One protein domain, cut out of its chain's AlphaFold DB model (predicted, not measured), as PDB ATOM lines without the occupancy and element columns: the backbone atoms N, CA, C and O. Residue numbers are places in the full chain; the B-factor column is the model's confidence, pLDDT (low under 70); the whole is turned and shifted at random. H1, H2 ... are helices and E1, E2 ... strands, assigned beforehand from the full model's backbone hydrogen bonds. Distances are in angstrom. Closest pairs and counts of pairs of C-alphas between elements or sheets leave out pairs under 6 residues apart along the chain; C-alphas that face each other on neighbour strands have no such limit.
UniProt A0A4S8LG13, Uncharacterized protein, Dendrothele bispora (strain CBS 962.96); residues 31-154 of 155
ATOM      1  N   ASP A  31     136.551 165.754 140.287       83.94
ATOM      2  CA  ASP A  31     136.359 164.889 139.117       83.94
ATOM      3  C   ASP A  31     134.940 164.315 139.054       83.94
ATOM      4  O   ASP A  31     134.306 164.326 138.000       83.94
ATOM      5  N   PHE A  32     134.394 163.891 140.195       85.25
ATOM      6  CA  PHE A  32     133.012 163.422 140.280       85.25
ATOM      7  C   PHE A  32     132.022 164.550 139.965       85.25
ATOM      8  O   PHE A  32     131.082 164.353 139.197       85.25
ATOM      9  N   LEU A  33     132.258 165.757 140.493       86.44
ATOM     10  CA  LEU A  33     131.411 166.923 140.215       86.44
ATOM     11  C   LEU A  33     131.378 167.281 138.725       86.44
ATOM     12  O   LEU A  33     130.319 167.637 138.211       86.44
ATOM     13  N   ARG A  34     132.509 167.141 138.026       83.31
ATOM     14  CA  ARG A  34     132.595 167.329 136.571       83.31
ATOM     15  C   ARG A  34     131.892 166.219 135.795       83.31
ATOM     16  O   ARG A  34     131.233 166.506 134.802       83.31
ATOM     17  N   MET A  35     131.997 164.968 136.247       83.56
ATOM     18  CA  MET A  35     131.326 163.827 135.610       83.56
ATOM     19  C   MET A  35     129.795 163.912 135.678       83.56
ATOM     20  O   MET A  35     129.120 163.387 134.799       83.56
ATOM     21  N   MET A  36     129.234 164.598 136.675       85.81
ATOM     22  CA  MET A  36     127.788 164.826 136.802       85.81
ATOM     23  C   MET A  36     127.249 165.924 135.868       85.81
ATOM     24  O   MET A  36     126.245 166.556 136.194       85.81
ATOM     25  N   GLN A  37     127.910 166.223 134.748       83.88
ATOM     26  CA  GLN A  37     127.462 167.251 133.808       83.88
ATOM     27  C   GLN A  37     127.152 166.649 132.426       83.88
ATOM     28  O   GLN A  37     128.073 166.203 131.744       83.88
ATOM     29  N   PRO A  38     125.880 166.675 131.972       84.38
ATOM     30  CA  PRO A  38     124.718 167.235 132.665       84.38
ATOM     31  C   PRO A  38     124.301 166.307 133.817       84.38
ATOM     32  O   PRO A  38     124.663 165.130 133.804       84.38
ATOM     33  N   PRO A  39     123.571 166.798 134.829       88.56
ATOM     34  CA  PRO A  39     123.200 165.966 135.963       88.56
ATOM     35  C   PRO A  39     122.128 164.964 135.524       88.56
ATOM     36  O   PRO A  39     120.978 165.324 135.268       88.56
ATOM     37  N   ILE A  40     122.517 163.691 135.427       90.19
ATOM     38  CA  ILE A  40     121.626 162.591 135.044       90.19
ATOM     39  C   ILE A  40     121.061 161.965 136.317       90.19
ATOM     40  O   ILE A  40     121.679 161.094 136.927       90.19
ATOM     41  N   ALA A  41     119.888 162.438 136.733       88.75
ATOM     42  CA  ALA A  41     119.187 161.865 137.873       88.75
ATOM     43  C   ALA A  41     118.447 160.565 137.484       88.75
ATOM     44  O   ALA A  41     117.963 160.444 136.354       88.75
ATOM     45  N   PRO A  42     118.324 159.595 138.405       90.50
ATOM     46  CA  PRO A  42     117.533 158.387 138.192       90.50
ATOM     47  C   PRO A  42     116.050 158.684 137.947       90.50
ATOM     48  O   PRO A  42     115.519 159.681 138.427       90.50
ATOM     49  N   ALA A  43     115.344 157.758 137.291       91.12
ATOM     50  CA  ALA A  43     113.934 157.929 136.915       91.12
ATOM     51  C   ALA A  43     112.961 158.131 138.096       91.12
ATOM     52  O   ALA A  43     111.842 158.591 137.899       91.12
ATOM     53  N   TYR A  44     113.363 157.767 139.316       90.88
ATOM     54  CA  TYR A  44     112.562 157.974 140.525       90.88
ATOM     55  C   TYR A  44     112.721 159.378 141.133       90.88
ATOM     56  O   TYR A  44     112.004 159.716 142.073       90.88
ATOM     57  N   PHE A  45     113.652 160.191 140.627       94.44
ATOM     58  CA  PHE A  45     113.822 161.573 141.053       94.44
ATOM     59  C   PHE A  45     112.907 162.503 140.246       94.44
ATOM     60  O   PHE A  45     112.947 162.513 139.017       94.44
ATOM     61  N   ILE A  46     112.085 163.289 140.939       92.25
ATOM     62  CA  ILE A  46     111.002 164.088 140.347       92.25
ATOM     63  C   ILE A  46     111.327 165.586 140.372       92.25
ATOM     64  O   ILE A  46     110.800 166.350 141.177       92.25
ATOM     65  N   SER A  47     112.216 166.014 139.477       91.81
ATOM     66  CA  SER A  47     112.456 167.428 139.171       91.81
ATOM     67  C   SER A  47     113.148 167.564 137.821       91.81
ATOM     68  O   SER A  47     114.059 166.795 137.521       91.81
ATOM     69  N   ASP A  48     112.775 168.582 137.045       91.06
ATOM     70  CA  ASP A  48     113.444 168.923 135.784       91.06
ATOM     71  C   ASP A  48     114.622 169.887 135.966       91.06
ATOM     72  O   ASP A  48     115.529 169.900 135.134       91.06
ATOM     73  N   ASP A  49     114.645 170.619 137.081       94.31
ATOM     74  CA  ASP A  49     115.692 171.576 137.437       94.31
ATOM     75  C   ASP A  49     117.052 170.871 137.601       94.31
ATOM     76  O   ASP A  49     117.204 169.962 138.425       94.31
ATOM     77  N   GLU A  50     118.037 171.278 136.797       93.25
ATOM     78  CA  GLU A  50     119.382 170.694 136.792       93.25
ATOM     79  C   GLU A  50     120.120 170.893 138.115       93.25
ATOM     80  O   GLU A  50     120.848 170.004 138.555       93.25
ATOM     81  N   GLU A  51     119.910 172.022 138.785       93.75
ATOM     82  CA  GLU A  51     120.532 172.289 140.074       93.75
ATOM     83  C   GLU A  51     119.964 171.359 141.148       93.75
ATOM     84  O   GLU A  51     120.721 170.819 141.957       93.75
ATOM     85  N   LEU A  52     118.653 171.101 141.130       95.19
ATOM     86  CA  LEU A  52     118.036 170.128 142.033       95.19
ATOM     87  C   LEU A  52     118.490 168.694 141.724       95.19
ATOM     88  O   LEU A  52     118.760 167.935 142.656       95.19
ATOM     89  N   LYS A  53     118.647 168.328 140.444       95.31
ATOM     90  CA  LYS A  53     119.235 167.034 140.045       95.31
ATOM     91  C   LYS A  53     120.661 166.894 140.579       95.31
ATOM     92  O   LYS A  53     120.990 165.881 141.193       95.31
ATOM     93  N   ALA A  54     121.493 167.918 140.404       95.00
ATOM     94  CA  ALA A  54     122.857 167.931 140.919       95.00
ATOM     95  C   ALA A  54     122.887 167.853 142.451       95.00
ATOM     96  O   ALA A  54     123.642 167.060 143.011       95.00
ATOM     97  N   ALA A  55     122.030 168.615 143.137       95.00
ATOM     98  CA  ALA A  55     121.913 168.577 144.590       95.00
ATOM     99  C   ALA A  55     121.543 167.173 145.089       95.00
ATOM    100  O   ALA A  55     122.144 166.694 146.049       95.00
ATOM    101  N   PHE A  56     120.612 166.492 144.420       94.25
ATOM    102  CA  PHE A  56     120.248 165.113 144.736       94.25
ATOM    103  C   PHE A  56     121.419 164.138 144.548       94.25
ATOM    104  O   PHE A  56     121.713 163.356 145.454       94.25
ATOM    105  N   LEU A  57     122.126 164.208 143.418       93.38
ATOM    106  CA  LEU A  57     123.270 163.334 143.138       93.38
ATOM    107  C   LEU A  57     124.421 163.561 144.134       93.38
ATOM    108  O   LEU A  57     124.972 162.606 144.681       93.38
ATOM    109  N   ILE A  58     124.727 164.822 144.454       93.75
ATOM    110  CA  ILE A  58     125.697 165.187 145.495       93.75
ATOM    111  C   ILE A  58     125.256 164.636 146.854       93.75
ATOM    112  O   ILE A  58     126.075 164.093 147.596       93.75
ATOM    113  N   ARG A  59     123.966 164.752 147.192       90.38
ATOM    114  CA  ARG A  59     123.419 164.227 148.446       90.38
ATOM    115  C   ARG A  59     123.614 162.714 148.542       90.38
ATOM    116  O   ARG A  59     124.048 162.244 149.591       90.38
ATOM    117  N   CYS A  60     123.348 161.981 147.462       90.19
ATOM    118  CA  CYS A  60     123.571 160.536 147.394       90.19
ATOM    119  C   CYS A  60     125.053 160.183 147.565       90.19
ATOM    120  O   CYS A  60     125.368 159.247 148.293       90.19
ATOM    121  N   GLN A  61     125.964 160.981 147.002       89.56
ATOM    122  CA  GLN A  61     127.404 160.769 147.169       89.56
ATOM    123  C   GLN A  61     127.886 161.021 148.604       89.56
ATOM    124  O   GLN A  61     128.705 160.268 149.126       89.56
ATOM    125  N   ILE A  62     127.368 162.064 149.258       88.69
ATOM    126  CA  ILE A  62     127.666 162.350 150.670       88.69
ATOM    127  C   ILE A  62     127.141 161.223 151.564       88.69
ATOM    128  O   ILE A  62     127.734 160.904 152.596       88.69
ATOM    129  N   ASN A  63     126.010 160.637 151.170       87.06
ATOM    130  CA  ASN A  63     125.233 159.736 151.991       87.06
ATOM    131  C   ASN A  63     124.618 158.594 151.162       87.06
ATOM    132  O   ASN A  63     123.449 158.612 150.769       87.06
ATOM    133  N   LEU A  64     125.411 157.535 151.001       84.12
ATOM    134  CA  LEU A  64     125.052 156.332 150.240       84.12
ATOM    135  C   LEU A  64     123.856 155.556 150.830       84.12
ATOM    136  O   LEU A  64     123.271 154.685 150.179       84.12
ATOM    137  N   ALA A  65     123.465 155.853 152.075       84.19
ATOM    138  CA  ALA A  65     122.285 155.245 152.682       84.19
ATOM    139  C   ALA A  65     120.979 155.741 152.038       84.19
ATOM    140  O   ALA A  65     119.957 155.071 152.160       84.19
ATOM    141  N   ILE A  66     120.996 156.875 151.331       87.12
ATOM    142  CA  ILE A  66     119.814 157.397 150.638       87.12
ATOM    143  C   ILE A  66     119.338 156.397 149.581       87.12
ATOM    144  O   ILE A  66     118.208 155.912 149.655       87.12
ATOM    145  N   GLU A  67     120.212 156.025 148.646       85.50
ATOM    146  CA  GLU A  67     119.854 155.126 147.542       85.50
ATOM    147  C   GLU A  67     119.558 153.702 148.010       85.50
ATOM    148  O   GLU A  67     118.710 153.023 147.440       85.50
ATOM    149  N   SER A  68     120.222 153.249 149.074       83.62
ATOM    150  CA  SER A  68     120.070 151.878 149.566       83.62
ATOM    151  C   SER A  68     118.942 151.693 150.588       83.62
ATOM    152  O   SER A  68     118.424 150.584 150.709       83.62
ATOM    153  N   GLN A  69     118.545 152.734 151.334       84.25
ATOM    154  CA  GLN A  69     117.618 152.600 152.474       84.25
ATOM    155  C   GLN A  69     116.388 153.511 152.412       84.25
ATOM    156  O   GLN A  69     115.380 153.198 153.056       84.25
ATOM    157  N   LEU A  70     116.462 154.640 151.696       85.62
ATOM    158  CA  LEU A  70     115.361 155.605 151.599       85.62
ATOM    159  C   LEU A  70     114.617 155.498 150.267       85.62
ATOM    160  O   LEU A  70     113.391 155.582 150.255       85.62
ATOM    161  N   VAL A  71     115.339 155.282 149.165       88.75
ATOM    162  CA  VAL A  71     114.737 155.139 147.831       88.75
ATOM    163  C   VAL A  71     113.862 153.881 147.724       88.75
ATOM    164  O   VAL A  71     112.724 154.018 147.281       88.75
ATOM    165  N   PRO A  72     114.290 152.672 148.133       89.88
ATOM    166  CA  PRO A  72     113.453 151.483 147.997       89.88
ATOM    167  C   PRO A  72     112.313 151.478 149.021       89.88
ATOM    168  O   PRO A  72     112.517 151.757 150.208       89.88
ATOM    169  N   CYS A  73     111.110 151.098 148.593       89.12
ATOM    170  CA  CYS A  73     110.001 150.909 149.516       89.12
ATOM    171  C   CYS A  73     110.173 149.618 150.318       89.12
ATOM    172  O   CYS A  73     110.213 148.519 149.770       89.12
ATOM    173  N   ALA A  74     110.202 149.729 151.648       85.38
ATOM    174  CA  ALA A  74     110.296 148.564 152.531       85.38
ATOM    175  C   ALA A  74     109.010 147.714 152.559       85.38
ATOM    176  O   ALA A  74     109.033 146.577 153.028       85.38
ATOM    177  N   LYS A  75     107.879 148.275 152.112       87.50
ATOM    178  CA  LYS A  75     106.555 147.632 152.135       87.50
ATOM    179  C   LYS A  75     106.113 147.114 150.768       87.50
ATOM    180  O   LYS A  75     105.371 146.139 150.727       87.50
ATOM    181  N   GLU A  76     106.637 147.689 149.687       87.56
ATOM    182  CA  GLU A  76     106.478 147.204 148.310       87.56
ATOM    183  C   GLU A  76     107.842 146.840 147.713       87.56
ATOM    184  O   GLU A  76     108.502 147.682 147.095       87.56
ATOM    185  N   PRO A  77     108.287 145.582 147.881       82.19
ATOM    186  CA  PRO A  77     109.521 145.104 147.273       82.19
ATOM    187  C   PRO A  77     109.478 145.276 145.750       82.19
ATOM    188  O   PRO A  77     108.517 144.874 145.100       82.19
ATOM    189  N   GLY A  78     110.533 145.859 145.177       83.12
ATOM    190  CA  GLY A  78     110.629 146.121 143.735       83.12
ATOM    191  C   GLY A  78     110.091 147.484 143.295       83.12
ATOM    192  O   GLY A  78     110.173 147.802 142.109       83.12
ATOM    193  N   ARG A  79     109.592 148.311 144.223       88.38
ATOM    194  CA  ARG A  79     109.188 149.691 143.944       88.38
ATOM    195  C   ARG A  79     110.095 150.691 144.656       88.38
ATOM    196  O   ARG A  79     110.327 150.588 145.860       88.38
ATOM    197  N   ASN A  80     110.535 151.704 143.916       91.00
ATOM    198  CA  ASN A  80     111.205 152.869 144.482       91.00
ATOM    199  C   ASN A  80     110.178 153.954 144.819       91.00
ATOM    200  O   ASN A  80     109.202 154.151 144.088       91.00
ATOM    201  N   HIS A  81     110.399 154.660 145.922       91.75
ATOM    202  CA  HIS A  81     109.690 155.895 146.213       91.75
ATOM    203  C   HIS A  81     110.041 156.961 145.179       91.75
ATOM    204  O   HIS A  81     111.155 156.988 144.656       91.75
ATOM    205  N   LEU A  82     109.091 157.859 144.928       91.50
ATOM    206  CA  LEU A  82     109.381 159.097 144.222       91.50
ATOM    207  C   LEU A  82     110.090 160.042 145.187       91.50
ATOM    208  O   LEU A  82     109.681 160.169 146.342       91.50
ATOM    209  N   VAL A  83     111.164 160.665 144.715       92.19
ATOM    210  CA  VAL A  83     112.033 161.500 145.545       92.19
ATOM    211  C   VAL A  83     112.165 162.879 144.921       92.19
ATOM    212  O   VAL A  83     112.562 162.998 143.764       92.19
ATOM    213  N   SER A  84     111.893 163.921 145.696       92.81
ATOM    214  CA  SER A  84     112.305 165.292 145.395       92.81
ATOM    215  C   SER A  84     113.333 165.768 146.416       92.81
ATOM    216  O   SER A  84     113.577 165.151 147.458       92.81
ATOM    217  N   ILE A  85     113.990 166.877 146.095       92.62
ATOM    218  CA  ILE A  85     114.878 167.568 147.021       92.62
ATOM    219  C   ILE A  85     114.527 169.050 147.014       92.62
ATOM    220  O   ILE A  85     114.365 169.667 145.960       92.62
ATOM    221  N   SER A  86     114.407 169.630 148.201       91.06
ATOM    222  CA  SER A  86     114.233 171.073 148.333       91.06
ATOM    223  C   SER A  86     115.514 171.813 147.932       91.06
ATOM    224  O   SER A  86     116.618 171.268 147.984       91.06
ATOM    225  N   ARG A  87     115.407 173.121 147.669       87.69
ATOM    226  CA  ARG A  87     116.580 173.999 147.454       87.69
ATOM    227  C   ARG A  87     117.555 174.030 148.636       87.69
ATOM    228  O   ARG A  87     118.705 174.426 148.480       87.69
ATOM    229  N   LYS A  88     117.095 173.639 149.827       86.69
ATOM    230  CA  LYS A  88     117.936 173.519 151.023       86.69
ATOM    231  C   LYS A  88     118.680 172.185 151.093       86.69
ATOM    232  O   LYS A  88     119.518 172.031 151.969       86.69
ATOM    233  N   GLY A  89     118.393 171.230 150.208       87.00
ATOM    234  CA  GLY A  89     119.016 169.905 150.223       87.00
ATOM    235  C   GLY A  89     118.293 168.853 151.063       87.00
ATOM    236  O   GLY A  89     118.821 167.760 151.269       87.00
ATOM    237  N   ILE A  90     117.104 169.178 151.574       88.88
ATOM    238  CA  ILE A  90     116.273 168.244 152.343       88.88
ATOM    239  C   ILE A  90     115.535 167.334 151.364       88.88
ATOM    240  O   ILE A  90     114.907 167.844 150.435       88.88
ATOM    241  N   LEU A  91     115.622 166.018 151.585       90.19
ATOM    242  CA  LEU A  91     114.899 165.017 150.805       90.19
ATOM    243  C   LEU A  91     113.425 165.004 151.192       90.19
ATOM    244  O   LEU A  91     113.068 164.911 152.367       90.19
ATOM    245  N   GLU A  92     112.587 165.029 150.173       89.75
ATOM    246  CA  GLU A  92     111.141 164.972 150.278       89.75
ATOM    247  C   GLU A  92     110.697 163.667 149.616       89.75
ATOM    248  O   GLU A  92     110.889 163.449 148.420       89.75
ATOM    249  N   ILE A  93     110.201 162.745 150.439       89.38
ATOM    250  CA  ILE A  93     109.750 161.426 150.010       89.38
ATOM    251  C   ILE A  93     108.408 161.177 150.676       89.38
ATOM    252  O   ILE A  93     108.348 161.066 151.897       89.38
ATOM    253  N   GLU A  94     107.357 161.051 149.877       83.69
ATOM    254  CA  GLU A  94     106.013 160.725 150.352       83.69
ATOM    255  C   GLU A  94     105.669 159.282 149.975       83.69
ATOM    256  O   GLU A  94     105.890 158.834 148.845       83.69
ATOM    257  N   CYS A  95     105.134 158.520 150.931       86.62
ATOM    258  CA  CYS A  95     104.727 157.140 150.692       86.62
ATOM    259  C   CYS A  95     103.510 156.767 151.535       86.62
ATOM    260  O   CYS A  95     103.567 156.746 152.759       86.62
ATOM    261  N   ASN A  96     102.431 156.335 150.877       85.75
ATOM    262  CA  ASN A  96     101.195 155.924 151.554       85.75
ATOM    263  C   ASN A  96     101.318 154.607 152.337       85.75
ATOM    264  O   ASN A  96     100.370 154.198 153.006       85.75
ATOM    265  N   GLN A  97     102.439 153.895 152.203       84.25
ATOM    266  CA  GLN A  97     102.586 152.536 152.720       84.25
ATOM    267  C   GLN A  97     103.660 152.393 153.792       84.25
ATOM    268  O   GLN A  97     103.596 151.447 154.577       84.25
ATOM    269  N   CYS A  98     104.633 153.304 153.857       84.81
ATOM    270  CA  CYS A  98     105.686 153.259 154.864       84.81
ATOM    271  C   CYS A  98     105.988 154.640 155.445       84.81
ATOM    272  O   CYS A  98     105.742 155.667 154.825       84.81
ATOM    273  N   ASP A  99     106.587 154.643 156.627       81.19
ATOM    274  CA  ASP A  99     107.010 155.806 157.406       81.19
ATOM    275  C   ASP A  99     108.351 156.391 156.915       81.19
ATOM    276  O   ASP A  99     109.228 156.755 157.699       81.19
ATOM    277  N   VAL A 100     108.566 156.450 155.593       82.75
ATOM    278  CA  VAL A 100     109.811 157.004 155.023       82.75
ATOM    279  C   VAL A 100     109.970 158.498 155.308       82.75
ATOM    280  O   VAL A 100     111.097 158.941 155.521       82.75
ATOM    281  N   GLU A 101     108.864 159.240 155.411       79.62
ATOM    282  CA  GLU A 101     108.859 160.673 155.726       79.62
ATOM    283  C   GLU A 101     109.613 160.996 157.021       79.62
ATOM    284  O   GLU A 101     110.423 161.923 157.072       79.62
ATOM    285  N   ASP A 102     109.412 160.197 158.070       77.00
ATOM    286  CA  ASP A 102     110.066 160.412 159.362       77.00
ATOM    287  C   ASP A 102     111.581 160.156 159.296       77.00
ATOM    288  O   ASP A 102     112.349 160.692 160.096       77.00
ATOM    289  N   ARG A 103     112.026 159.362 158.313       72.81
ATOM    290  CA  ARG A 103     113.435 158.999 158.104       72.81
ATOM    291  C   ARG A 103     114.170 159.970 157.178       72.81
ATOM    292  O   ARG A 103     115.386 160.085 157.301       72.81
ATOM    293  N   CYS A 104     113.471 160.665 156.278       74.88
ATOM    294  CA  CYS A 104     114.084 161.558 155.284       74.88
ATOM    295  C   CYS A 104     114.137 163.038 155.707       74.88
ATOM    296  O   CYS A 104     114.894 163.813 155.123       74.88
ATOM    297  N   ARG A 105     113.396 163.433 156.753       67.06
ATOM    298  CA  ARG A 105     113.309 164.831 157.225       67.06
ATOM    299  C   ARG A 105     114.596 165.407 157.813       67.06
ATOM    300  O   ARG A 105     114.686 166.622 157.980       67.06
ATOM    301  N   PHE A 106     115.578 164.576 158.151       72.31
ATOM    302  CA  PHE A 106     116.767 165.026 158.868       72.31
ATOM    303  C   PHE A 106     118.004 165.057 157.971       72.31
ATOM    304  O   PHE A 106     118.410 164.055 157.388       72.31
ATOM    305  N   MET A 107     118.628 166.232 157.922       83.69
ATOM    306  CA  MET A 107     119.970 166.452 157.400       83.69
ATOM    307  C   MET A 107     120.816 167.033 158.531       83.69
ATOM    308  O   MET A 107     120.397 167.971 159.211       83.69
ATOM    309  N   SER A 108     121.985 166.451 158.773       84.81
ATOM    310  CA  SER A 108     122.932 166.982 159.750       84.81
ATOM    311  C   SER A 108     123.583 168.272 159.244       84.81
ATOM    312  O   SER A 108     123.705 168.503 158.044       84.81
ATOM    313  N   ILE A 109     124.070 169.100 160.171       85.56
ATOM    314  CA  ILE A 109     124.772 170.351 159.834       85.56
ATOM    315  C   ILE A 109     126.010 170.068 158.964       85.56
ATOM    316  O   ILE A 109     126.325 170.831 158.056       85.56
ATOM    317  N   VAL A 110     126.708 168.956 159.215       87.38
ATOM    318  CA  VAL A 110     127.895 168.560 158.437       87.38
ATOM    319  C   VAL A 110     127.518 168.250 156.990       87.38
ATOM    320  O   VAL A 110     128.169 168.739 156.070       87.38
ATOM    321  N   GLU A 111     126.439 167.496 156.790       86.94
ATOM    322  CA  GLU A 111     125.905 167.201 155.461       86.94
ATOM    323  C   GLU A 111     125.476 168.448 154.709       86.94
ATOM    324  O   GLU A 111     125.745 168.566 153.518       86.94
ATOM    325  N   GLU A 112     124.811 169.368 155.404       90.25
ATOM    326  CA  GLU A 112     124.378 170.628 154.821       90.25
ATOM    327  C   GLU A 112     125.585 171.431 154.325       90.25
ATOM    328  O   GLU A 112     125.610 171.866 153.175       90.25
ATOM    329  N   ILE A 113     126.630 171.562 155.148       90.44
ATOM    330  CA  ILE A 113     127.864 172.264 154.770       90.44
ATOM    331  C   ILE A 113     128.532 171.591 153.562       90.44
ATOM    332  O   ILE A 113     128.911 172.280 152.611       90.44
ATOM    333  N   GLN A 114     128.660 170.262 153.572       91.69
ATOM    334  CA  GLN A 114     129.257 169.508 152.465       91.69
ATOM    335  C   GLN A 114     128.459 169.668 151.172       91.69
ATOM    336  O   GLN A 114     129.042 169.944 150.123       91.69
ATOM    337  N   LEU A 115     127.133 169.557 151.251       92.88
ATOM    338  CA  LEU A 115     126.242 169.727 150.112       92.88
ATOM    339  C   LEU A 115     126.365 171.132 149.525       92.88
ATOM    340  O   LEU A 115     126.563 171.270 148.323       92.88
ATOM    341  N   GLN A 116     126.289 172.173 150.356       93.38
ATOM    342  CA  GLN A 116     126.377 173.556 149.882       93.38
ATOM    343  C   GLN A 116     127.749 173.869 149.273       93.38
ATOM    344  O   GLN A 116     127.833 174.581 148.268       93.38
ATOM    345  N   SER A 117     128.826 173.318 149.843       92.69
ATOM    346  CA  SER A 117     130.176 173.453 149.291       92.69
ATOM    347  C   SER A 117     130.291 172.788 147.917       92.69
ATOM    348  O   SER A 117     130.703 173.432 146.951       92.69
ATOM    349  N   ALA A 118     129.879 171.525 147.809       93.75
ATOM    350  CA  ALA A 118     129.940 170.764 146.564       93.75
ATOM    351  C   ALA A 118     129.015 171.347 145.484       93.75
ATOM    352  O   ALA A 118     129.404 171.447 144.322       93.75
ATOM    353  N   LEU A 119     127.819 171.814 145.856       93.94
ATOM    354  CA  LEU A 119     126.884 172.441 144.922       93.94
ATOM    355  C   LEU A 119     127.448 173.755 144.366       93.94
ATOM    356  O   LEU A 119     127.306 174.040 143.179       93.94
ATOM    357  N   ARG A 120     128.152 174.542 145.193       93.56
ATOM    358  CA  ARG A 120     128.855 175.745 144.727       93.56
ATOM    359  C   ARG A 120     129.930 175.406 143.694       93.56
ATOM    360  O   ARG A 120     130.013 176.094 142.681       93.56
ATOM    361  N   GLN A 121     130.729 174.368 143.933       92.31
ATOM    362  CA  GLN A 121     131.744 173.912 142.977       92.31
ATOM    363  C   GLN A 121     131.110 173.401 141.680       92.31
ATOM    364  O   GLN A 121     131.535 173.783 140.593       92.31
ATOM    365  N   TRP A 122     130.046 172.604 141.786       93.88
ATOM    366  CA  TRP A 122     129.316 172.105 140.626       93.88
ATOM    367  C   TRP A 122     128.771 173.244 139.752       93.88
ATOM    368  O   TRP A 122     128.939 173.200 138.536       93.88
ATOM    369  N   ARG A 123     128.207 174.307 140.352       93.00
ATOM    370  CA  ARG A 123     127.738 175.490 139.605       93.00
ATOM    371  C   ARG A 123     128.861 176.161 138.808       93.00
ATOM    372  O   ARG A 123     128.631 176.565 137.676       93.00
ATOM    373  N   ILE A 124     130.073 176.252 139.366       92.56
ATOM    374  CA  ILE A 124     131.236 176.807 138.649       92.56
ATOM    375  C   ILE A 124     131.539 175.962 137.410       92.56
ATOM    376  O   ILE A 124     131.683 176.505 136.317       92.56
ATOM    377  N   PHE A 125     131.579 174.637 137.560       89.31
ATOM    378  CA  PHE A 125     131.797 173.742 136.425       89.31
ATOM    379  C   PHE A 125     130.662 173.830 135.398       89.31
ATOM    380  O   PHE A 125     130.923 173.766 134.202       89.31
ATOM    381  N   ALA A 126     129.415 174.023 135.845       90.00
ATOM    382  CA  ALA A 126     128.253 174.064 134.959       90.00
ATOM    383  C   ALA A 126     128.317 175.285 134.035       90.00
ATOM    384  O   ALA A 126     128.112 175.155 132.830       90.00
ATOM    385  N   VAL A 127     128.706 176.440 134.586       89.94
ATOM    386  CA  VAL A 127     128.956 177.662 133.808       89.94
ATOM    387  C   VAL A 127     130.096 177.449 132.811       89.94
ATOM    388  O   VAL A 127     129.911 177.691 131.622       89.94
ATOM    389  N   GLN A 128     131.241 176.921 133.258       89.00
ATOM    390  CA  GLN A 128     132.389 176.659 132.377       89.00
ATOM    391  C   GLN A 128     132.033 175.722 131.218       89.00
ATOM    392  O   GLN A 128     132.495 175.896 130.089       89.00
ATOM    393  N   ARG A 129     131.205 174.711 131.482       87.25
ATOM    394  CA  ARG A 129     130.743 173.784 130.455       87.25
ATOM    395  C   ARG A 129     129.798 174.454 129.465       87.25
ATOM    396  O   ARG A 129     129.952 174.226 128.269       87.25
ATOM    397  N   GLN A 130     128.871 175.281 129.939       88.44
ATOM    398  CA  GLN A 130     127.973 176.041 129.072       88.44
ATOM    399  C   GLN A 130     128.759 176.985 128.150       88.44
ATOM    400  O   GLN A 130     128.498 177.022 126.951       88.44
ATOM    401  N   GLU A 131     129.764 177.688 128.681       91.25
ATOM    402  CA  GLU A 131     130.673 178.529 127.889       91.25
ATOM    403  C   GLU A 131     131.415 177.706 126.829       91.25
ATOM    404  O   GLU A 131     131.473 178.083 125.661       91.25
ATOM    405  N   MET A 132     131.948 176.541 127.203       89.00
ATOM    406  CA  MET A 132     132.634 175.646 126.270       89.00
ATOM    407  C   MET A 132     131.700 175.103 125.175       89.00
ATOM    408  O   MET A 132     132.112 174.999 124.020       89.00
ATOM    409  N   GLU A 133     130.461 174.739 125.510       89.94
ATOM    410  CA  GLU A 133     129.462 174.274 124.540       89.94
ATOM    411  C   GLU A 133     129.047 175.394 123.578       89.94
ATOM    412  O   GLU A 133     128.914 175.149 122.378       89.94
ATOM    413  N   GLU A 134     128.929 176.623 124.080       93.25
ATOM    414  CA  GLU A 134     128.694 177.826 123.284       93.25
ATOM    415  C   GLU A 134     129.843 178.077 122.297       93.25
ATOM    416  O   GLU A 134     129.605 178.177 121.093       93.25
ATOM    417  N   TYR A 135     131.096 178.070 122.766       93.69
ATOM    418  CA  TYR A 135     132.268 178.190 121.891       93.69
ATOM    419  C   TYR A 135     132.326 177.074 120.849       93.69
ATOM    420  O   TYR A 135     132.632 177.318 119.681       93.69
ATOM    421  N   ARG A 136     132.016 175.838 121.253       92.62
ATOM    422  CA  ARG A 136     131.983 174.699 120.337       92.62
ATOM    423  C   ARG A 136     130.920 174.895 119.258       92.62
ATOM    424  O   ARG A 136     131.186 174.560 118.109       92.62
ATOM    425  N   ARG A 137     129.742 175.420 119.606       95.19
ATOM    426  CA  ARG A 137     128.682 175.720 118.635       95.19
ATOM    427  C   ARG A 137     129.146 176.771 117.627       95.19
ATOM    428  O   ARG A 137     129.118 176.490 116.435       95.19
ATOM    429  N   GLN A 138     129.662 177.901 118.110       95.19
ATOM    430  CA  GLN A 138     130.171 178.990 117.266       95.19
ATOM    431  C   GLN A 138     131.287 178.522 116.321       95.19
ATOM    432  O   GLN A 138     131.317 178.893 115.151       95.19
ATOM    433  N   PHE A 139     132.192 177.665 116.805       95.62
ATOM    434  CA  PHE A 139     133.240 177.077 115.972       95.62
ATOM    435  C   PHE A 139     132.660 176.274 114.799       95.62
ATOM    436  O   PHE A 139     133.105 176.437 113.667       95.62
ATOM    437  N   TRP A 140     131.670 175.415 115.053       95.50
ATOM    438  CA  TRP A 140     131.063 174.596 114.001       95.50
ATOM    439  C   TRP A 140     130.201 175.404 113.029       95.50
ATOM    440  O   TRP A 140     130.169 175.066 111.849       95.50
ATOM    441  N   GLU A 141     129.551 176.471 113.495       95.38
ATOM    442  CA  GLU A 141     128.854 177.432 112.629       95.38
ATOM    443  C   GLU A 141     129.840 178.090 111.653       95.38
ATOM    444  O   GLU A 141     129.626 178.038 110.444       95.38
ATOM    445  N   LEU A 142     130.984 178.576 112.144       94.56
ATOM    446  CA  LEU A 142     132.024 179.166 111.298       94.56
ATOM    447  C   LEU A 142     132.606 178.163 110.288       94.56
ATOM    448  O   LEU A 142     132.850 178.506 109.134       94.56
ATOM    449  N   VAL A 143     132.840 176.915 110.709       94.69
ATOM    450  CA  VAL A 143     133.305 175.857 109.796       94.69
ATOM    451  C   VAL A 143     132.296 175.637 108.668       94.69
ATOM    452  O   VAL A 143     132.700 175.544 107.511       94.69
ATOM    453  N   ALA A 144     130.998 175.599 108.983       94.06
ATOM    454  CA  ALA A 144     129.951 175.442 107.980       94.06
ATOM    455  C   ALA A 144     129.910 176.628 106.998       94.06
ATOM    456  O   ALA A 144     129.855 176.402 105.790       94.06
ATOM    457  N   GLU A 145     130.018 177.865 107.492       93.19
ATOM    458  CA  GLU A 145     130.072 179.075 106.655       93.19
ATOM    459  C   GLU A 145     131.260 179.040 105.681       93.19
ATOM    460  O   GLU A 145     131.091 179.209 104.472       93.19
ATOM    461  N   VAL A 146     132.463 178.731 106.179       92.88
ATOM    462  CA  VAL A 146     133.674 178.639 105.346       92.88
ATOM    463  C   VAL A 146     133.549 177.531 104.297       92.88
ATOM    464  O   VAL A 146     133.985 177.695 103.153       92.88
ATOM    465  N   GLU A 147     132.953 176.390 104.651       92.44
ATOM    466  CA  GLU A 147     132.702 175.307 103.700       92.44
ATOM    467  C   GLU A 147     131.714 175.709 102.596       92.44
ATOM    468  O   GLU A 147     131.889 175.292 101.447       92.44
ATOM    469  N   GLU A 148     130.688 176.498 102.916       90.81
ATOM    470  CA  GLU A 148     129.740 177.034 101.937       90.81
ATOM    471  C   GLU A 148     130.401 178.054 101.002       90.81
ATOM    472  O   GLU A 148     130.287 177.919  99.779       90.81
ATOM    473  N   GLU A 149     131.175 179.003 101.535       88.19
ATOM    474  CA  GLU A 149     131.941 179.960 100.727       88.19
ATOM    475  C   GLU A 149     132.919 179.248  99.778       88.19
ATOM    476  O   GLU A 149     132.973 179.541  98.580       88.19
ATOM    477  N   CYS A 150     133.643 178.238 100.269       85.44
ATOM    478  CA  CYS A 150     134.563 177.444  99.452       85.44
ATOM    479  C   CYS A 150     133.863 176.679  98.318       85.44
ATOM    480  O   CYS A 150     134.490 176.410  97.290       85.44
ATOM    481  N   LYS A 151     132.598 176.282  98.499       85.00
ATOM    482  CA  LYS A 151     131.797 175.643  97.441       85.00
ATOM    483  C   LYS A 151     131.352 176.668  96.401       85.00
ATOM    484  O   LYS A 151     131.395 176.362  95.214       85.00
ATOM    485  N   MET A 152     130.982 177.874  96.827       77.75
ATOM    486  CA  MET A 152     130.544 178.951  95.931       77.75
ATOM    487  C   MET A 152     131.671 179.480  95.037       77.75
ATOM    488  O   MET A 152     131.417 179.816  93.892       77.75
ATOM    489  N   VAL A 153     132.916 179.506  95.525       74.44
ATOM    490  CA  VAL A 153     134.094 179.935  94.740       74.44
ATOM    491  C   VAL A 153     134.547 178.881  93.715       74.44
ATOM    492  O   VAL A 153     135.280 179.196  92.780       74.44
ATOM    493  N   LYS A 154     134.147 177.615  93.886       65.62
ATOM    494  CA  LYS A 154     134.523 176.502  92.994       65.62
ATOM    495  C   LYS A 154     133.531 176.256  91.847       65.62
ATOM    496  O   LYS A 154     133.849 175.439  90.982       65.62
TER     497      LYS A 154
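This is residues 31 to 154 of the 155 residues of an uncharacterized protein of Dendrothele bispora (strain CBS 962.96) (UniProt A0A4S8LG13). One very long helix, H5, packs with its first part on a small head, and its far end, with residues 131 to 154, sticks out free as a tail that makes the length. In the head H2 packs on H5, with the short hairpin E1 and E2 on its other side, H1 near the tail and H3 and H4 toward the far end. The printed part has 124 residues and is mostly helix, in the order H1, H2, H3, E1, E2, H4, H5; E1 and E2 make an antiparallel sheet. It is only just loose, close to extended, with a radius of gyration of the C-alphas of 20.6 A and spans of 73 by 32 by 20 A.

H1, residues 31 to 35, begins at C-alpha 31 (136.359, 164.889, 139.117). H2, residues 50 to 62, is 18.2 A long, and H3 is residues 65 to 70. E1 is residues 83 to 85, E2 residues 91 to 93 and H4 residues 100 to 104. H5, residues 109 to 152, is 64.7 A long and ends at C-alpha 152 (130.544, 178.951, 95.931).

H1 touches H5 with H5 residues 118 to 125 alone, closest at the C-alphas of Leu 33 and Trp 122, 5.6 A. H2 touches H5 with H5 residues 111 to 123 alone, at a steep tilt of 48 degrees, opposite ways; the closest C-alphas, of Ala 55 and Leu 119, are 6.3 A apart. The closest C-alphas of H2 and E1, of Phe 56 and Ile 85, are 6.3 A apart. In the hairpin E1 and E2, N 84 and O 92 are within hydrogen-bond range at 2.9 A. H3 and H4 only just touch, with 3 pairs of C-alphas within 8 A, the closest Leu 70 and Val 100 at 6.7 A. In H1, H2, H3, H4 and H5 every O i to N i+4 pair is within hydrogen-bond range.

The C-alphas of Asp 99 and Lys 154, the two farthest apart, are 73.0 A apart. The printed part has no cut. The links H1 to H2 and H3 to E1 are long. Residues 105 and 154 have a pLDDT under 70.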